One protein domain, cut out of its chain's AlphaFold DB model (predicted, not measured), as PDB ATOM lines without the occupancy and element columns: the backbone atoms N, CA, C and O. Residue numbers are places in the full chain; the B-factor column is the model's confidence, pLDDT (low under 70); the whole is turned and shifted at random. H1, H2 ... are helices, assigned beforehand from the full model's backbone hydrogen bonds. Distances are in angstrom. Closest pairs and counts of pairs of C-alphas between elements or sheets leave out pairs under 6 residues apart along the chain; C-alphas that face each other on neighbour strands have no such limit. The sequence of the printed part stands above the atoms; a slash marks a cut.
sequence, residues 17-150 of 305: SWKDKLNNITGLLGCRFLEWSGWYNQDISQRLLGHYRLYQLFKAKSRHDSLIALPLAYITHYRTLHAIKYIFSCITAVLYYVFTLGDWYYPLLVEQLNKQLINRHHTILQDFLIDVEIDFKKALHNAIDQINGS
ATOM      1  N   SER A  17      17.184  -5.506 -33.307       58.03
ATOM      2  CA  SER A  17      17.393  -6.002 -31.938       58.03
ATOM      3  C   SER A  17      17.257  -7.523 -31.807       58.03
ATOM      4  O   SER A  17      18.041  -8.168 -31.111       58.03
ATOM      5  N   TRP A  18      16.303  -8.128 -32.518       58.25
ATOM      6  CA  TRP A  18      16.085  -9.573 -32.509       58.25
ATOM      7  C   TRP A  18      17.195 -10.336 -33.245       58.25
ATOM      8  O   TRP A  18      17.612 -11.405 -32.803       58.25
ATOM      9  N   LYS A  19      17.730  -9.763 -34.328       56.69
ATOM     10  CA  LYS A  19      18.825 -10.349 -35.110       56.69
ATOM     11  C   LYS A  19      20.132 -10.287 -34.337       56.69
ATOM     12  O   LYS A  19      20.866 -11.266 -34.319       56.69
ATOM     13  N   ASP A  20      20.394  -9.174 -33.656       54.81
ATOM     14  CA  ASP A  20      21.560  -9.023 -32.782       54.81
ATOM     15  C   ASP A  20      21.491  -9.968 -31.579       54.81
ATOM     16  O   ASP A  20      22.500 -10.575 -31.221       54.81
ATOM     17  N   LYS A  21      20.294 -10.181 -31.010       61.69
ATOM     18  CA  LYS A  21      20.064 -11.216 -29.990       61.69
ATOM     19  C   LYS A  21      20.408 -12.613 -30.521       61.69
ATOM     20  O   LYS A  21      21.174 -13.319 -29.873       61.69
ATOM     21  N   LEU A  22      19.929 -12.989 -31.710       60.12
ATOM     22  CA  LEU A  22      20.252 -14.284 -32.334       60.12
ATOM     23  C   LEU A  22      21.744 -14.428 -32.669       60.12
ATOM     24  O   LEU A  22      22.340 -15.477 -32.431       60.12
ATOM     25  N   ASN A  23      22.378 -13.364 -33.165       59.09
ATOM     26  CA  ASN A  23      23.807 -13.352 -33.472       59.09
ATOM     27  C   ASN A  23      24.659 -13.519 -32.201       59.09
ATOM     28  O   ASN A  23      25.645 -14.259 -32.215       59.09
ATOM     29  N   ASN A  24      24.250 -12.877 -31.098       60.62
ATOM     30  CA  ASN A  24      24.899 -12.978 -29.790       60.62
ATOM     31  C   ASN A  24      24.789 -14.376 -29.174       60.62
ATOM     32  O   ASN A  24      25.769 -14.830 -28.585       60.62
ATOM     33  N   ILE A  25      23.665 -15.084 -29.353       63.97
ATOM     34  CA  ILE A  25      23.502 -16.473 -28.877       63.97
ATOM     35  C   ILE A  25      24.599 -17.379 -29.456       63.97
ATOM     36  O   ILE A  25      25.152 -18.227 -28.762       63.97
ATOM     37  N   THR A  26      24.993 -17.138 -30.706       56.50
ATOM     38  CA  THR A  26      26.093 -17.852 -31.377       56.50
ATOM     39  C   THR A  26      27.432 -17.118 -31.336       56.50
ATOM     40  O   THR A  26      28.364 -17.495 -32.037       56.50
ATOM     41  N   GLY A  27      27.562 -16.055 -30.540       53.78
ATOM     42  CA  GLY A  27      28.730 -15.168 -30.563       53.78
ATOM     43  C   GLY A  27      30.036 -15.825 -30.102       53.78
ATOM     44  O   GLY A  27      31.116 -15.280 -30.349       53.78
ATOM     45  N   LEU A  28      29.949 -16.975 -29.425       53.62
ATOM     46  CA  LEU A  28      31.081 -17.815 -29.019       53.62
ATOM     47  C   LEU A  28      31.467 -18.866 -30.070       53.62
ATOM     48  O   LEU A  28      32.537 -19.456 -29.961       53.62
ATOM     49  N   LEU A  29      30.626 -19.089 -31.079       56.62
ATOM     50  CA  LEU A  29      30.904 -20.015 -32.168       56.62
ATOM     51  C   LEU A  29      31.727 -19.305 -33.251       56.62
ATOM     52  O   LEU A  29      31.492 -18.137 -33.562       56.62
ATOM     53  N   GLY A  30      32.656 -20.029 -33.874       51.81
ATOM     54  CA  GLY A  30      33.410 -19.552 -35.038       51.81
ATOM     55  C   GLY A  30      32.550 -19.289 -36.286       51.81
ATOM     56  O   GLY A  30      33.004 -18.604 -37.195       51.81
ATOM     57  N   CYS A  31      31.305 -19.784 -36.318       56.00
ATOM     58  CA  CYS A  31      30.281 -19.481 -37.324       56.00
ATOM     59  C   CYS A  31      29.042 -18.903 -36.626       56.00
ATOM     60  O   CYS A  31      28.427 -19.597 -35.813       56.00
ATOM     61  N   ARG A  32      28.637 -17.671 -36.949       63.66
ATOM     62  CA  ARG A  32      27.482 -17.029 -36.291       63.66
ATOM     63  C   ARG A  32      26.142 -17.384 -36.950       63.66
ATOM     64  O   ARG A  32      26.094 -17.648 -38.144       63.66
ATOM     65  N   PHE A  33      25.033 -17.309 -36.213       58.84
ATOM     66  CA  PHE A  33      23.677 -17.659 -36.659       58.84
ATOM     67  C   PHE A  33      23.210 -16.877 -37.890       58.84
ATOM     68  O   PHE A  33      22.592 -17.433 -38.788       58.84
ATOM     69  N   LEU A  34      23.539 -15.590 -37.991       56.25
ATOM     70  CA  LEU A  34      23.194 -14.809 -39.182       56.25
ATOM     71  C   LEU A  34      23.992 -15.236 -40.426       56.25
ATOM     72  O   LEU A  34      23.579 -14.968 -41.553       56.25
ATOM     73  N   GLU A  35      25.108 -15.947 -40.237       56.16
ATOM     74  CA  GLU A  35      25.731 -16.704 -41.319       56.16
ATOM     75  C   GLU A  35      25.035 -18.041 -41.578       56.16
ATOM     76  O   GLU A  35      25.171 -18.550 -42.683       56.16
ATOM     77  N   TRP A  36      24.355 -18.648 -40.598       49.50
ATOM     78  CA  TRP A  36      23.573 -19.881 -40.789       49.50
ATOM     79  C   TRP A  36      22.362 -19.660 -41.683       49.50
ATOM     80  O   TRP A  36      22.022 -20.537 -42.467       49.50
ATOM     81  N   SER A  37      21.738 -18.486 -41.609       52.56
ATOM     82  CA  SER A  37      20.573 -18.162 -42.433       52.56
ATOM     83  C   SER A  37      20.922 -17.600 -43.818       52.56
ATOM     84  O   SER A  37      20.019 -17.195 -44.541       52.56
ATOM     85  N   GLY A  38      22.209 -17.518 -44.192       49.72
ATOM     86  CA  GLY A  38      22.645 -17.018 -45.507       49.72
ATOM     87  C   GLY A  38      22.377 -15.526 -45.767       49.72
ATOM     88  O   GLY A  38      22.513 -15.063 -46.892       49.72
ATOM     89  N   TRP A  39      22.018 -14.753 -44.739       49.75
ATOM     90  CA  TRP A  39      21.351 -13.453 -44.904       49.75
ATOM     91  C   TRP A  39      22.222 -12.337 -45.513       49.75
ATOM     92  O   TRP A  39      21.702 -11.386 -46.081       49.75
ATOM     93  N   TYR A  40      23.548 -12.426 -45.412       52.28
ATOM     94  CA  TYR A  40      24.451 -11.332 -45.811       52.28
ATOM     95  C   TYR A  40      25.443 -11.699 -46.920       52.28
ATOM     96  O   TYR A  40      26.356 -10.921 -47.169       52.28
ATOM     97  N   ASN A  41      25.329 -12.889 -47.522       54.50
ATOM     98  CA  ASN A  41      26.426 -13.477 -48.293       54.50
ATOM     99  C   ASN A  41      25.924 -14.132 -49.575       54.50
ATOM    100  O   ASN A  41      25.709 -15.342 -49.605       54.50
ATOM    101  N   GLN A  42      25.741 -13.329 -50.617       58.22
ATOM    102  CA  GLN A  42      25.297 -13.821 -51.923       58.22
ATOM    103  C   GLN A  42      26.452 -13.964 -52.928       58.22
ATOM    104  O   GLN A  42      26.302 -14.686 -53.908       58.22
ATOM    105  N   ASP A  43      27.617 -13.354 -52.664       66.06
ATOM    106  CA  ASP A  43      28.779 -13.400 -53.561       66.06
ATOM    107  C   ASP A  43      30.126 -13.646 -52.848       66.06
ATOM    108  O   ASP A  43      30.245 -13.595 -51.617       66.06
ATOM    109  N   ILE A  44      31.161 -13.937 -53.647       70.75
ATOM    110  CA  ILE A  44      32.514 -14.264 -53.174       70.75
ATOM    111  C   ILE A  44      33.181 -13.105 -52.421       70.75
ATOM    112  O   ILE A  44      33.884 -13.333 -51.437       70.75
ATOM    113  N   SER A  45      32.917 -11.863 -52.825       70.25
ATOM    114  CA  SER A  45      33.507 -10.660 -52.230       70.25
ATOM    115  C   SER A  45      32.969 -10.431 -50.821       70.25
ATOM    116  O   SER A  45      33.726 -10.212 -49.873       70.25
ATOM    117  N   GLN A  46      31.648 -10.539 -50.667       71.12
ATOM    118  CA  GLN A  46      30.967 -10.497 -49.377       71.12
ATOM    119  C   GLN A  46      31.449 -11.634 -48.480       71.12
ATOM    120  O   GLN A  46      31.634 -11.437 -47.277       71.12
ATOM    121  N   ARG A  47      31.733 -12.803 -49.061       75.12
ATOM    122  CA  ARG A  47      32.206 -13.958 -48.308       75.12
ATOM    123  C   ARG A  47      33.634 -13.816 -47.799       75.12
ATOM    124  O   ARG A  47      33.883 -14.123 -46.633       75.12
ATOM    125  N   LEU A  48      34.542 -13.289 -48.615       78.94
ATOM    126  CA  LEU A  48      35.893 -12.924 -48.187       78.94
ATOM    127  C   LEU A  48      35.837 -11.883 -47.056       78.94
ATOM    128  O   LEU A  48      36.441 -12.081 -46.002       78.94
ATOM    129  N   LEU A  49      35.015 -10.839 -47.201       78.19
ATOM    130  CA  LEU A  49      34.795  -9.844 -46.147       78.19
ATOM    131  C   LEU A  49      34.198 -10.455 -44.862       78.19
ATOM    132  O   LEU A  49      34.600 -10.089 -43.754       78.19
ATOM    133  N   GLY A  50      33.255 -11.389 -44.989       75.19
ATOM    134  CA  GLY A  50      32.695 -12.145 -43.869       75.19
ATOM    135  C   GLY A  50      33.775 -12.928 -43.125       75.19
ATOM    136  O   GLY A  50      33.897 -12.807 -41.903       75.19
ATOM    137  N   HIS A  51      34.633 -13.638 -43.862       82.06
ATOM    138  CA  HIS A  51      35.760 -14.349 -43.273       82.06
ATOM    139  C   HIS A  51      36.772 -13.414 -42.607       82.06
ATOM    140  O   HIS A  51      37.249 -13.756 -41.530       82.06
ATOM    141  N   TYR A  52      37.059 -12.239 -43.174       81.25
ATOM    142  CA  TYR A  52      37.914 -11.237 -42.529       81.25
ATOM    143  C   TYR A  52      37.365 -10.796 -41.169       81.25
ATOM    144  O   TYR A  52      38.095 -10.705 -40.187       81.25
ATOM    145  N   ARG A  53      36.056 -10.575 -41.060       72.94
ATOM    146  CA  ARG A  53      35.431 -10.132 -39.803       72.94
ATOM    147  C   ARG A  53      35.416 -11.213 -38.737       72.94
ATOM    148  O   ARG A  53      35.698 -10.943 -37.571       72.94
ATOM    149  N   LEU A  54      35.090 -12.439 -39.129       76.06
ATOM    150  CA  LEU A  54      35.194 -13.587 -38.238       76.06
ATOM    151  C   LEU A  54      36.633 -13.820 -37.791       76.06
ATOM    152  O   LEU A  54      36.862 -14.115 -36.623       76.06
ATOM    153  N   TYR A  55      37.589 -13.620 -38.694       79.81
ATOM    154  CA  TYR A  55      39.003 -13.651 -38.376       79.81
ATOM    155  C   TYR A  55      39.376 -12.581 -37.340       79.81
ATOM    156  O   TYR A  55      40.027 -12.916 -36.359       79.81
ATOM    157  N   GLN A  56      38.891 -11.339 -37.463       74.62
ATOM    158  CA  GLN A  56      39.109 -10.296 -36.444       74.62
ATOM    159  C   GLN A  56      38.524 -10.675 -35.075       74.62
ATOM    160  O   GLN A  56      39.141 -10.453 -34.036       74.62
ATOM    161  N   LEU A  57      37.341 -11.294 -35.056       70.94
ATOM    162  CA  LEU A  57      36.718 -11.782 -33.823       70.94
ATOM    163  C   LEU A  57      37.481 -12.955 -33.209       70.94
ATOM    164  O   LEU A  57      37.604 -13.033 -31.988       70.94
ATOM    165  N   PHE A  58      37.976 -13.859 -34.052       73.75
ATOM    166  CA  PHE A  58      38.829 -14.963 -33.647       73.75
ATOM    167  C   PHE A  58      40.134 -14.425 -33.054       73.75
ATOM    168  O   PHE A  58      40.414 -14.723 -31.899       73.75
ATOM    169  N   LYS A  59      40.832 -13.532 -33.771       76.06
ATOM    170  CA  LYS A  59      42.047 -12.812 -33.345       76.06
ATOM    171  C   LYS A  59      41.874 -12.124 -31.990       76.06
ATOM    172  O   LYS A  59      42.760 -12.212 -31.149       76.06
ATOM    173  N   ALA A  60      40.725 -11.492 -31.744       71.75
ATOM    174  CA  ALA A  60      40.436 -10.820 -30.474       71.75
ATOM    175  C   ALA A  60      40.181 -11.779 -29.292       71.75
ATOM    176  O   ALA A  60      40.332 -11.379 -28.139       71.75
ATOM    177  N   LYS A  61      39.757 -13.024 -29.551       69.12
ATOM    178  CA  LYS A  61      39.391 -14.011 -28.515       69.12
ATOM    179  C   LYS A  61      40.439 -15.101 -28.302       69.12
ATOM    180  O   LYS A  61      40.475 -15.707 -27.232       69.12
ATOM    181  N   SER A  62      41.252 -15.391 -29.310       67.12
ATOM    182  CA  SER A  62      42.249 -16.452 -29.269       67.12
ATOM    183  C   SER A  62      43.412 -16.056 -28.363       67.12
ATOM    184  O   SER A  62      44.108 -15.077 -28.631       67.12
ATOM    185  N   ARG A  63      43.663 -16.846 -27.313       61.88
ATOM    186  CA  ARG A  63      44.954 -16.858 -26.613       61.88
ATOM    187  C   ARG A  63      45.933 -17.586 -27.530       61.88
ATOM    188  O   ARG A  63      45.926 -18.808 -27.573       61.88
ATOM    189  N   HIS A  64      46.622 -16.835 -28.381       54.44
ATOM    190  CA  HIS A  64      47.348 -17.405 -29.511       54.44
ATOM    191  C   HIS A  64      48.599 -18.161 -29.044       54.44
ATOM    192  O   HIS A  64      49.491 -17.553 -28.455       54.44
ATOM    193  N   ASP A  65      48.667 -19.465 -29.321       53.56
ATOM    194  CA  ASP A  65      49.902 -20.251 -29.217       53.56
ATOM    195  C   ASP A  65      50.783 -19.976 -30.445       53.56
ATOM    196  O   ASP A  65      50.322 -20.019 -31.588       53.56
ATOM    197  N   SER A  66      52.071 -19.707 -30.227       55.53
ATOM    198  CA  SER A  66      53.010 -19.189 -31.239       55.53
ATOM    199  C   SER A  66      53.395 -20.170 -32.357       55.53
ATOM    200  O   SER A  66      54.216 -19.830 -33.204       55.53
ATOM    201  N   LEU A  67      52.856 -21.392 -32.361       59.50
ATOM    202  CA  LEU A  67      53.279 -22.469 -33.265       59.50
ATOM    203  C   LEU A  67      52.592 -22.434 -34.638       59.50
ATOM    204  O   LEU A  67      53.100 -23.031 -35.584       59.50
ATOM    205  N   ILE A  68      51.447 -21.755 -34.770       69.44
ATOM    206  CA  ILE A  68      50.670 -21.705 -36.017       69.44
ATOM    207  C   ILE A  68      50.360 -20.249 -36.374       69.44
ATOM    208  O   ILE A  68      49.961 -19.452 -35.523       69.44
ATOM    209  N   ALA A  69      50.502 -19.900 -37.656       77.19
ATOM    210  CA  ALA A  69      50.096 -18.591 -38.161       77.19
ATOM    211  C   ALA A  69      48.607 -18.334 -37.861       77.19
ATOM    212  O   ALA A  69      47.748 -19.177 -38.129       77.19
ATOM    213  N   LEU A  70      48.291 -17.156 -37.319       78.19
ATOM    214  CA  LEU A  70      46.948 -16.798 -36.850       78.19
ATOM    215  C   LEU A  70      45.834 -16.986 -37.911       78.19
ATOM    216  O   LEU A  70      44.789 -17.543 -37.562       78.19
ATOM    217  N   PRO A  71      46.034 -16.641 -39.201       84.50
ATOM    218  CA  PRO A  71      45.060 -16.938 -40.257       84.50
ATOM    219  C   PRO A  71      44.785 -18.436 -40.445       84.50
ATOM    220  O   PRO A  71      43.637 -18.843 -40.625       84.50
ATOM    221  N   LEU A  72      45.817 -19.278 -40.357       79.62
ATOM    222  CA  LEU A  72      45.689 -20.726 -40.519       79.62
ATOM    223  C   LEU A  72      44.979 -21.370 -39.319       79.62
ATOM    224  O   LEU A  72      44.147 -22.268 -39.489       79.62
ATOM    225  N   ALA A  73      45.249 -20.872 -38.108       77.00
ATOM    226  CA  ALA A  73      44.531 -21.270 -36.899       77.00
ATOM    227  C   ALA A  73      43.032 -20.942 -37.006       77.00
ATOM    228  O   ALA A  73      42.188 -21.792 -36.717       77.00
ATOM    229  N   TYR A  74      42.698 -19.751 -37.512       84.19
ATOM    230  CA  TYR A  74      41.320 -19.358 -37.792       84.19
ATOM    231  C   TYR A  74      40.641 -20.276 -38.816       84.19
ATOM    232  O   TYR A  74      39.552 -20.779 -38.545       84.19
ATOM    233  N   ILE A  75      41.270 -20.534 -39.969       83.44
ATOM    234  CA  ILE A  75      40.688 -21.397 -41.012       83.44
ATOM    235  C   ILE A  75      40.422 -22.801 -40.457       83.44
ATOM    236  O   ILE A  75      39.362 -23.378 -40.698       83.44
ATOM    237  N   THR A  76      41.353 -23.336 -39.666       80.06
ATOM    238  CA  THR A  76      41.210 -24.651 -39.028       80.06
ATOM    239  C   THR A  76      40.056 -24.665 -38.024       80.06
ATOM    240  O   THR A  76      39.226 -25.574 -38.059       80.06
ATOM    241  N   HIS A  77      39.942 -23.630 -37.186       79.12
ATOM    242  CA  HIS A  77      38.822 -23.469 -36.257       79.12
ATOM    243  C   HIS A  77      37.476 -23.308 -36.984       79.12
ATOM    244  O   HIS A  77      36.456 -23.834 -36.547       79.12
ATOM    245  N   TYR A  78      37.462 -22.617 -38.123       81.69
ATOM    246  CA  TYR A  78      36.258 -22.447 -38.925       81.69
ATOM    247  C   TYR A  78      35.807 -23.767 -39.568       81.69
ATOM    248  O   TYR A  78      34.617 -24.075 -39.566       81.69
ATOM    249  N   ARG A  79      36.744 -24.583 -40.078       80.94
ATOM    250  CA  ARG A  79      36.452 -25.881 -40.720       80.94
ATOM    251  C   ARG A  79      35.684 -26.841 -39.814       80.94
ATOM    252  O   ARG A  79      34.758 -27.499 -40.287       80.94
ATOM    253  N   THR A  80      36.043 -26.925 -38.533       74.81
ATOM    254  CA  THR A  80      35.417 -27.875 -37.597       74.81
ATOM    255  C   THR A  80      33.941 -27.556 -37.361       74.81
ATOM    256  O   THR A  80      33.105 -28.456 -37.347       74.81
ATOM    257  N   LEU A  81      33.599 -26.270 -37.257       72.25
ATOM    258  CA  LEU A  81      32.221 -25.809 -37.084       72.25
ATOM    259  C   LEU A  81      31.442 -25.785 -38.405       72.25
ATOM    260  O   LEU A  81      30.242 -26.065 -38.422       72.25
ATOM    261  N   HIS A  82      32.122 -25.496 -39.517       78.62
ATOM    262  CA  HIS A  82      31.513 -25.471 -40.844       78.62
ATOM    263  C   HIS A  82      31.009 -26.847 -41.283       78.62
ATOM    264  O   HIS A  82      29.925 -26.937 -41.846       78.62
ATOM    265  N   ALA A  83      31.734 -27.928 -40.978       74.38
ATOM    266  CA  ALA A  83      31.304 -29.281 -41.334       74.38
ATOM    267  C   ALA A  83      29.938 -29.640 -40.720       74.38
ATOM    268  O   ALA A  83      29.050 -30.129 -41.419       74.38
ATOM    269  N   ILE A  84      29.752 -29.331 -39.433       76.06
ATOM    270  CA  ILE A  84      28.485 -29.538 -38.716       76.06
ATOM    271  C   ILE A  84      27.384 -28.681 -39.348       76.06
ATOM    272  O   ILE A  84      26.297 -29.174 -39.653       76.06
ATOM    273  N   LYS A  85      27.687 -27.408 -39.611       75.00
ATOM    274  CA  LYS A  85      26.766 -26.459 -40.246       75.00
ATOM    275  C   LYS A  85      26.304 -26.934 -41.627       75.00
ATOM    276  O   LYS A  85      25.108 -26.957 -41.898       75.00
ATOM    277  N   TYR A  86      27.236 -27.372 -42.470       77.88
ATOM    278  CA  TYR A  86      26.958 -27.868 -43.816       77.88
ATOM    279  C   TYR A  86      25.998 -29.064 -43.793       77.88
ATOM    280  O   TYR A  86      25.081 -29.131 -44.608       77.88
ATOM    281  N   ILE A  87      26.158 -29.982 -42.831       79.12
ATOM    282  CA  ILE A  87      25.259 -31.134 -42.660       79.12
ATOM    283  C   ILE A  87      23.836 -30.673 -42.317       79.12
ATOM    284  O   ILE A  87      22.887 -31.107 -42.972       79.12
ATOM    285  N   PHE A  88      23.671 -29.757 -41.356       79.00
ATOM    286  CA  PHE A  88      22.352 -29.211 -41.019       79.00
ATOM    287  C   PHE A  88      21.709 -28.462 -42.191       79.00
ATOM    288  O   PHE A  88      20.509 -28.614 -42.428       79.00
ATOM    289  N   SER A  89      22.488 -27.704 -42.963       76.69
ATOM    290  CA  SER A  89      21.993 -27.021 -44.162       76.69
ATOM    291  C   SER A  89      21.564 -28.000 -45.255       76.69
ATOM    292  O   SER A  89      20.541 -27.761 -45.889       76.69
ATOM    293  N   CYS A  90      22.266 -29.122 -45.447       77.81
ATOM    294  CA  CYS A  90      21.833 -30.186 -46.361       77.81
ATOM    295  C   CYS A  90      20.501 -30.809 -45.921       77.81
ATOM    296  O   CYS A  90      19.601 -30.959 -46.741       77.81
ATOM    297  N   ILE A  91      20.357 -31.138 -44.633       80.81
ATOM    298  CA  ILE A  91      19.110 -31.704 -44.088       80.81
ATOM    299  C   ILE A  91      17.958 -30.711 -44.275       80.81
ATOM    300  O   ILE A  91      16.894 -31.074 -44.771       80.81
ATOM    301  N   THR A  92      18.192 -29.441 -43.941       78.19
ATOM    302  CA  THR A  92      17.201 -28.370 -44.101       78.19
ATOM    303  C   THR A  92      16.826 -28.172 -45.565       78.19
ATOM    304  O   THR A  92      15.654 -27.984 -45.859       78.19
ATOM    305  N   ALA A  93      17.785 -28.268 -46.490       73.88
ATOM    306  CA  ALA A  93      17.522 -28.159 -47.920       73.88
ATOM    307  C   ALA A  93      16.610 -29.275 -48.431       73.88
ATOM    308  O   ALA A  93      15.684 -29.000 -49.187       73.88
ATOM    309  N   VAL A  94      16.852 -30.515 -47.996       77.62
ATOM    310  CA  VAL A  94      16.008 -31.664 -48.349       77.62
ATOM    311  C   VAL A  94      14.597 -31.478 -47.797       77.62
ATOM    312  O   VAL A  94      13.631 -31.638 -48.535       77.62
ATOM    313  N   LEU A  95      14.469 -31.091 -46.524       77.25
ATOM    314  CA  LEU A  95      13.165 -30.822 -45.915       77.25
ATOM    315  C   LEU A  95      12.437 -29.688 -46.641       77.25
ATOM    316  O   LEU A  95      11.272 -29.843 -46.991       77.25
ATOM    317  N   TYR A  96      13.129 -28.578 -46.905       72.69
ATOM    318  CA  TYR A  96      12.582 -27.430 -47.619       72.69
ATOM    319  C   TYR A  96      12.051 -27.850 -48.986       72.69
ATOM    320  O   TYR A  96      10.870 -27.663 -49.233       72.69
ATOM    321  N   TYR A  97      12.875 -28.513 -49.802       72.81
ATOM    322  CA  TYR A  97      12.503 -29.003 -51.131       72.81
ATOM    323  C   TYR A  97      11.241 -29.878 -51.114       72.81
ATOM    324  O   TYR A  97      10.373 -29.738 -51.975       72.81
ATOM    325  N   VAL A  98      11.116 -30.766 -50.119       81.06
ATOM    326  CA  VAL A  98       9.937 -31.629 -49.955       81.06
ATOM    327  C   VAL A  98       8.692 -30.812 -49.592       81.06
ATOM    328  O   VAL A  98       7.637 -31.024 -50.184       81.06
ATOM    329  N   PHE A  99       8.800 -29.869 -48.652       77.19
ATOM    330  CA  PHE A  99       7.664 -29.052 -48.207       77.19
ATOM    331  C   PHE A  99       7.230 -27.990 -49.220       77.19
ATOM    332  O   PHE A  99       6.057 -27.630 -49.254       77.19
ATOM    333  N   THR A 100       8.151 -27.495 -50.043       73.62
ATOM    334  CA  THR A 100       7.879 -26.491 -51.080       73.62
ATOM    335  C   THR A 100       7.604 -27.096 -52.450       73.62
ATOM    336  O   THR A 100       7.418 -26.357 -53.410       73.62
ATOM    337  N   LEU A 101       7.540 -28.431 -52.555       80.06
ATOM    338  CA  LEU A 101       7.264 -29.150 -53.803       80.06
ATOM    339  C   LEU A 101       8.252 -28.817 -54.931       80.06
ATOM    340  O   LEU A 101       7.877 -28.770 -56.103       80.06
ATOM    341  N   GLY A 102       9.524 -28.633 -54.583       70.06
ATOM    342  CA  GLY A 102      10.597 -28.520 -55.564       70.06
ATOM    343  C   GLY A 102      11.427 -27.242 -55.509       70.06
ATOM    344  O   GLY A 102      12.356 -27.116 -56.311       70.06
ATOM    345  N   ASP A 103      11.147 -26.310 -54.592       59.03
ATOM    346  CA  ASP A 103      11.930 -25.075 -54.523       59.03
ATOM    347  C   ASP A 103      13.327 -25.301 -53.936       59.03
ATOM    348  O   ASP A 103      13.552 -26.085 -53.009       59.03
ATOM    349  N   TRP A 104      14.280 -24.535 -54.460       67.88
ATOM    350  CA  TRP A 104      15.678 -24.595 -54.061       67.88
ATOM    351  C   TRP A 104      15.923 -23.872 -52.736       67.88
ATOM    352  O   TRP A 104      15.516 -22.728 -52.531       67.88
ATOM    353  N   TYR A 105      16.682 -24.515 -51.851       68.38
ATOM    354  CA  TYR A 105      17.130 -23.903 -50.605       68.38
ATOM    355  C   TYR A 105      18.432 -23.119 -50.818       68.38
ATOM    356  O   TYR A 105      19.537 -23.640 -50.644       68.38
ATOM    357  N   TYR A 106      18.297 -21.843 -51.189       64.69
ATOM    358  CA  TYR A 106      19.415 -20.930 -51.471       64.69
ATOM    359  C   TYR A 106      20.538 -20.890 -50.414       64.69
ATOM    360  O   TYR A 106      21.704 -20.831 -50.812       64.69
ATOM    361  N   PRO A 107      20.277 -20.987 -49.093       69.50
ATOM    362  CA  PRO A 107      21.359 -20.996 -48.106       69.50
ATOM    363  C   PRO A 107      22.349 -22.163 -48.270       69.50
ATOM    364  O   PRO A 107      23.515 -22.016 -47.909       69.50
ATOM    365  N   LEU A 108      21.950 -23.293 -48.871       68.19
ATOM    366  CA  LEU A 108      22.875 -24.400 -49.146       68.19
ATOM    367  C   LEU A 108      23.958 -24.019 -50.170       68.19
ATOM    368  O   LEU A 108      25.103 -24.444 -50.022       68.19
ATOM    369  N   LEU A 109      23.633 -23.192 -51.169       68.94
ATOM    370  CA  LEU A 109      24.603 -22.708 -52.162       68.94
ATOM    371  C   LEU A 109      25.683 -21.839 -51.500       68.94
ATOM    372  O   LEU A 109      26.873 -21.975 -51.785       68.94
ATOM    373  N   VAL A 110      25.278 -21.005 -50.540       69.94
ATOM    374  CA  VAL A 110      26.195 -20.174 -49.745       69.94
ATOM    375  C   VAL A 110      27.122 -21.045 -48.892       69.94
ATOM    376  O   VAL A 110      28.322 -20.785 -48.791       69.94
ATOM    377  N   GLU A 111      26.603 -22.126 -48.308       72.38
ATOM    378  CA  GLU A 111      27.427 -23.070 -47.551       72.38
ATOM    379  C   GLU A 111      28.398 -23.869 -48.423       72.38
ATOM    380  O   GLU A 111      29.504 -24.191 -47.977       72.38
ATOM    381  N   GLN A 112      28.030 -24.161 -49.671       73.19
ATOM    382  CA  GLN A 112      28.934 -24.774 -50.642       73.19
ATOM    383  C   GLN A 112      30.094 -23.841 -51.002       73.19
ATOM    384  O   GLN A 112      31.241 -24.293 -51.011       73.19
ATOM    385  N   LEU A 113      29.832 -22.547 -51.204       75.19
ATOM    386  CA  LEU A 113      30.872 -21.537 -51.434       75.19
ATOM    387  C   LEU A 113      31.879 -21.496 -50.271       75.19
ATOM    388  O   LEU A 113      33.090 -21.554 -50.483       75.19
ATOM    389  N   ASN A 114      31.384 -21.494 -49.029       78.44
ATOM    390  CA  ASN A 114      32.228 -21.554 -47.830       78.44
ATOM    391  C   ASN A 114      33.074 -22.807 -47.782       78.44
ATOM    392  O   ASN A 114      34.275 -22.735 -47.535       78.44
ATOM    393  N   LYS A 115      32.455 -23.957 -48.060       79.25
ATOM    394  CA  LYS A 115      33.149 -25.240 -48.113       79.25
ATOM    395  C   LYS A 115      34.304 -25.198 -49.111       79.25
ATOM    396  O   LYS A 115      35.354 -25.778 -48.837       79.25
ATOM    397  N   GLN A 116      34.125 -24.537 -50.253       79.38
ATOM    398  CA  GLN A 116      35.176 -24.387 -51.255       79.38
ATOM    399  C   GLN A 116      36.275 -23.430 -50.806       79.38
ATOM    400  O   GLN A 116      37.444 -23.807 -50.874       79.38
ATOM    401  N   LEU A 117      35.920 -22.254 -50.284       80.75
ATOM    402  CA  LEU A 117      36.878 -21.285 -49.752       80.75
ATOM    403  C   LEU A 117      37.767 -21.895 -48.671       80.75
ATOM    404  O   LEU A 117      38.988 -21.803 -48.741       80.75
ATOM    405  N   ILE A 118      37.170 -22.581 -47.698       82.88
ATOM    406  CA  ILE A 118      37.926 -23.084 -46.554       82.88
ATOM    407  C   ILE A 118      38.651 -24.391 -46.840       82.88
ATOM    408  O   ILE A 118      39.612 -24.658 -46.139       82.88
ATOM    409  N   ASN A 119      38.235 -25.222 -47.803       77.69
ATOM    410  CA  ASN A 119      38.905 -26.505 -48.074       77.69
ATOM    411  C   ASN A 119      39.801 -26.451 -49.313       77.69
ATOM    412  O   ASN A 119      40.954 -26.870 -49.247       77.69
ATOM    413  N   ARG A 120      39.297 -25.916 -50.430       76.75
ATOM    414  CA  ARG A 120      40.007 -25.903 -51.721       76.75
ATOM    415  C   ARG A 120      40.854 -24.651 -51.912       76.75
ATOM    416  O   ARG A 120      41.993 -24.768 -52.335       76.75
ATOM    417  N   HIS A 121      40.335 -23.485 -51.536       81.25
ATOM    418  CA  HIS A 121      41.003 -22.190 -51.723       81.25
ATOM    419  C   HIS A 121      41.552 -21.616 -50.414       81.25
ATOM    420  O   HIS A 121      41.633 -20.404 -50.234       81.25
ATOM    421  N   HIS A 122      41.915 -22.490 -49.476       81.44
ATOM    422  CA  HIS A 122      42.312 -22.075 -48.134       81.44
ATOM    423  C   HIS A 122      43.609 -21.264 -48.119       81.44
ATOM    424  O   HIS A 122      43.756 -20.405 -47.260       81.44
ATOM    425  N   THR A 123      44.509 -21.505 -49.075       82.06
ATOM    426  CA  THR A 123      45.722 -20.706 -49.283       82.06
ATOM    427  C   THR A 123      45.375 -19.295 -49.748       82.06
ATOM    428  O   THR A 123      45.802 -18.336 -49.125       82.06
ATOM    429  N   ILE A 124      44.481 -19.157 -50.734       86.06
ATOM    430  CA  ILE A 124      43.999 -17.847 -51.207       86.06
ATOM    431  C   ILE A 124      43.291 -17.087 -50.075       86.06
ATOM    432  O   ILE A 124      43.501 -15.890 -49.892       86.06
ATOM    433  N   LEU A 125      42.459 -17.779 -49.287       87.06
ATOM    434  CA  LEU A 125      41.805 -17.187 -48.122       87.06
ATOM    435  C   LEU A 125      42.827 -16.766 -47.056       87.06
ATOM    436  O   LEU A 125      42.670 -15.713 -46.450       87.06
ATOM    437  N   GLN A 126      43.859 -17.571 -46.821       86.12
ATOM    438  CA  GLN A 126      44.934 -17.250 -45.889       86.12
ATOM    439  C   GLN A 126      45.709 -16.003 -46.335       86.12
ATOM    440  O   GLN A 126      45.870 -15.095 -45.524       86.12
ATOM    441  N   ASP A 127      46.118 -15.935 -47.600       86.12
ATOM    442  CA  ASP A 127      46.853 -14.798 -48.167       86.12
ATOM    443  C   ASP A 127      46.006 -13.523 -48.123       86.12
ATOM    444  O   ASP A 127      46.461 -12.476 -47.664       86.12
ATOM    445  N   PHE A 128      44.718 -13.633 -48.467       89.44
ATOM    446  CA  PHE A 128      43.766 -12.542 -48.300       89.44
ATOM    447  C   PHE A 128      43.734 -12.031 -46.853       89.44
ATOM    448  O   PHE A 128      43.830 -10.829 -46.633       89.44
ATOM    449  N   LEU A 129      43.627 -12.916 -45.858       87.38
ATOM    450  CA  LEU A 129      43.565 -12.526 -44.442       87.38
ATOM    451  C   LEU A 129      44.870 -11.912 -43.909       87.38
ATOM    452  O   LEU A 129      44.824 -11.207 -42.900       87.38
ATOM    453  N   ILE A 130      46.004 -12.179 -44.557       85.56
ATOM    454  CA  ILE A 130      47.294 -11.550 -44.251       85.56
ATOM    455  C   ILE A 130      47.335 -10.135 -44.839       85.56
ATOM    456  O   ILE A 130      47.622  -9.176 -44.124       85.56
ATOM    457  N   ASP A 131      46.986  -9.992 -46.118       79.31
ATOM    458  CA  ASP A 131      47.181  -8.750 -46.875       79.31
ATOM    459  C   ASP A 131      46.074  -7.710 -46.663       79.31
ATOM    460  O   ASP A 131      46.269  -6.513 -46.891       79.31
ATOM    461  N   VAL A 132      44.896  -8.145 -46.213       78.75
ATOM    462  CA  VAL A 132      43.707  -7.298 -46.033       78.75
ATOM    463  C   VAL A 132      43.899  -6.177 -45.004       78.75
ATOM    464  O   VAL A 132      43.238  -5.144 -45.106       78.75
ATOM    465  N   GLU A 133      44.804  -6.351 -44.032       74.81
ATOM    466  CA  GLU A 133      45.158  -5.306 -43.057       74.81
ATOM    467  C   GLU A 133      46.110  -4.247 -43.651       74.81
ATOM    468  O   GLU A 133      46.188  -3.141 -43.121       74.81
ATOM    469  N   ILE A 134      46.798  -4.556 -44.759       78.56
ATOM    470  CA  ILE A 134      47.753  -3.664 -45.438       78.56
ATOM    471  C   ILE A 134      47.041  -2.850 -46.524       78.56
ATOM    472  O   ILE A 134      47.086  -1.622 -46.520       78.56
ATOM    473  N   ASP A 135      46.369  -3.532 -47.454       74.62
ATOM    474  CA  ASP A 135      45.581  -2.913 -48.523       74.62
ATOM    475  C   ASP A 135      44.382  -3.802 -48.853       74.62
ATOM    476  O   ASP A 135      44.450  -4.729 -49.667       74.62
ATOM    477  N   PHE A 136      43.248  -3.479 -48.230       72.06
ATOM    478  CA  PHE A 136      41.996  -4.206 -48.405       72.06
ATOM    479  C   PHE A 136      41.587  -4.332 -49.880       72.06
ATOM    480  O   PHE A 136      41.124  -5.390 -50.309       72.06
ATOM    481  N   LYS A 137      41.732  -3.259 -50.671       68.06
ATOM    482  CA  LYS A 137      41.240  -3.225 -52.055       68.06
ATOM    483  C   LYS A 137      42.078  -4.142 -52.939       68.06
ATOM    484  O   LYS A 137      41.512  -4.892 -53.738       68.06
ATOM    485  N   LYS A 138      43.401  -4.083 -52.781       66.44
ATOM    486  CA  LYS A 138      44.346  -4.923 -53.519       66.44
ATOM    487  C   LYS A 138      44.241  -6.390 -53.101       66.44
ATOM    488  O   LYS A 138      44.154  -7.249 -53.973       66.44
ATOM    489  N   ALA A 139      44.163  -6.672 -51.800       68.12
ATOM    490  CA  ALA A 139      43.988  -8.029 -51.280       68.12
ATOM    491  C   ALA A 139      42.694  -8.675 -51.801       68.12
ATOM    492  O   ALA A 139      42.705  -9.823 -52.244       68.12
ATOM    493  N   LEU A 140      41.586  -7.924 -51.811       76.56
ATOM    494  CA  LEU A 140      40.303  -8.407 -52.317       76.56
ATOM    495  C   LEU A 140      40.349  -8.709 -53.822       76.56
ATOM    496  O   LEU A 140      39.888  -9.773 -54.228       76.56
ATOM    497  N   HIS A 141      40.911  -7.810 -54.640       72.56
ATOM    498  CA  HIS A 141      41.063  -8.054 -56.083       72.56
ATOM    499  C   HIS A 141      41.920  -9.289 -56.355       72.56
ATOM    500  O   HIS A 141      41.478 -10.194 -57.055       72.56
ATOM    501  N   ASN A 142      43.091  -9.378 -55.721       75.44
ATOM    502  CA  ASN A 142      44.002 -10.504 -55.899       75.44
ATOM    503  C   ASN A 142      43.356 -11.843 -55.518       75.44
ATOM    504  O   ASN A 142      43.562 -12.841 -56.204       75.44
ATOM    505  N   ALA A 143      42.577 -11.880 -54.434       78.69
ATOM    506  CA  ALA A 143      41.888 -13.091 -54.004       78.69
ATOM    507  C   ALA A 143      40.813 -13.522 -55.012       78.69
ATOM    508  O   ALA A 143      40.721 -14.699 -55.352       78.69
ATOM    509  N   ILE A 144      40.023 -12.571 -55.517       79.12
ATOM    510  CA  ILE A 144      38.987 -12.831 -56.525       79.12
ATOM    511  C   ILE A 144      39.616 -13.322 -57.831       79.12
ATOM    512  O   ILE A 144      39.164 -14.325 -58.382       79.12
ATOM    513  N   ASP A 145      40.682 -12.672 -58.293       74.88
ATOM    514  CA  ASP A 145      41.382 -13.044 -59.522       74.88
ATOM    515  C   ASP A 145      41.992 -14.445 -59.420       74.88
ATOM    516  O   ASP A 145      41.883 -15.233 -60.357       74.88
ATOM    517  N   GLN A 146      42.561 -14.811 -58.269       74.12
ATOM    518  CA  GLN A 146      43.084 -16.162 -58.041       74.12
ATOM    519  C   GLN A 146      41.977 -17.219 -57.962       74.12
ATOM    520  O   GLN A 146      42.137 -18.320 -58.489       74.12
ATOM    521  N   ILE A 147      40.838 -16.901 -57.337       74.94
ATOM    522  CA  ILE A 147      39.683 -17.808 -57.281       74.94
ATOM    523  C   ILE A 147      39.146 -18.051 -58.698       74.94
ATOM    524  O   ILE A 147      38.962 -19.206 -59.086       74.94
ATOM    525  N   ASN A 148      38.999 -16.989 -59.495       68.62
ATOM    526  CA  ASN A 148      38.506 -17.044 -60.873       68.62
ATOM    527  C   ASN A 148      39.517 -17.666 -61.854       68.62
ATOM    528  O   ASN A 148      39.126 -18.371 -62.781       68.62
ATOM    529  N   GLY A 149      40.816 -17.433 -61.651       57.28
ATOM    530  CA  GLY A 149      41.905 -17.928 -62.498       57.28
ATOM    531  C   GLY A 149      42.330 -19.374 -62.221       57.28
ATOM    532  O   GLY A 149      43.038 -19.963 -63.033       57.28
ATOM    533  N   SER A 150      41.886 -19.985 -61.115       55.12
ATOM    534  CA  SER A 150      42.285 -21.346 -60.702       55.12
ATOM    535  C   SER A 150      41.692 -22.504 -61.531       55.12
ATOM    536  O   SER A 150      41.883 -23.671 -61.185       55.12
TER     537      SER A 150
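What this domain is: This is residues 17 to 150 of the 305 residues of an uncharacterized protein of Niastella vici (UniProt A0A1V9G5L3). Two helical hairpins, a long one of H4 and H5 and a shorter one of H6 and H7, meet near the first residues of H4, and H3 packs steeply across both. The small helices H1 and H2 sit to one side. The 134 printed residues hold seven named helices, H1 to H7 in chain order, and no named strand: all helix. The whole is compact, with a radius of gyration of the C-alphas of 15.6 A and spans of 48 by 36 by 28 A.

How they stand to each other: H1, residues 17 to 25, touches H2, residues 33 to 36, the closest C-alphas being Asn 23 and Phe 33, 5.4 A. H3, residues 44 to 61, touches H4, residues 70 to 99, with residues 55 to 59 alone, at a steep tilt of 55 degrees; C-alphas 55 and 74 are closest, 6.2 A. H4 and H5, residues 106 to 119, form a hairpin at 27 degrees, closest at C-alphas 89 and 108, 5.7 A. H6, residues 122 to 131, and H7, residues 136 to 149, form another at 20 degrees, closest at C-alphas 128 and 139, 5.4 A. H6 touches H4, closest at C-alphas 126 and 71, 5.6 A. H1 is apart from H3 to H7. Every O i to N i+4 pair is within hydrogen-bond range in H1, H3, H6 and H7, 24 of 26 in H4 and 9 of 10 in H5; H2 is too short for one.

Where its parts are: H1 begins at C-alpha 17 (17.393, -6.002, -31.938). H3 measures 25.6 A, H4 42.7 A with a kink of 35 degrees near residue 82, H5 20.6 A and H7 19.7 A, ending at C-alpha 149 (41.905, -17.928, -62.498).

The domain as a whole: C-alphas 66 and 101 are farthest apart, 52.0 A. The printed part has no cut and no long link. Residues 17 to 43 are among those under pLDDT 70.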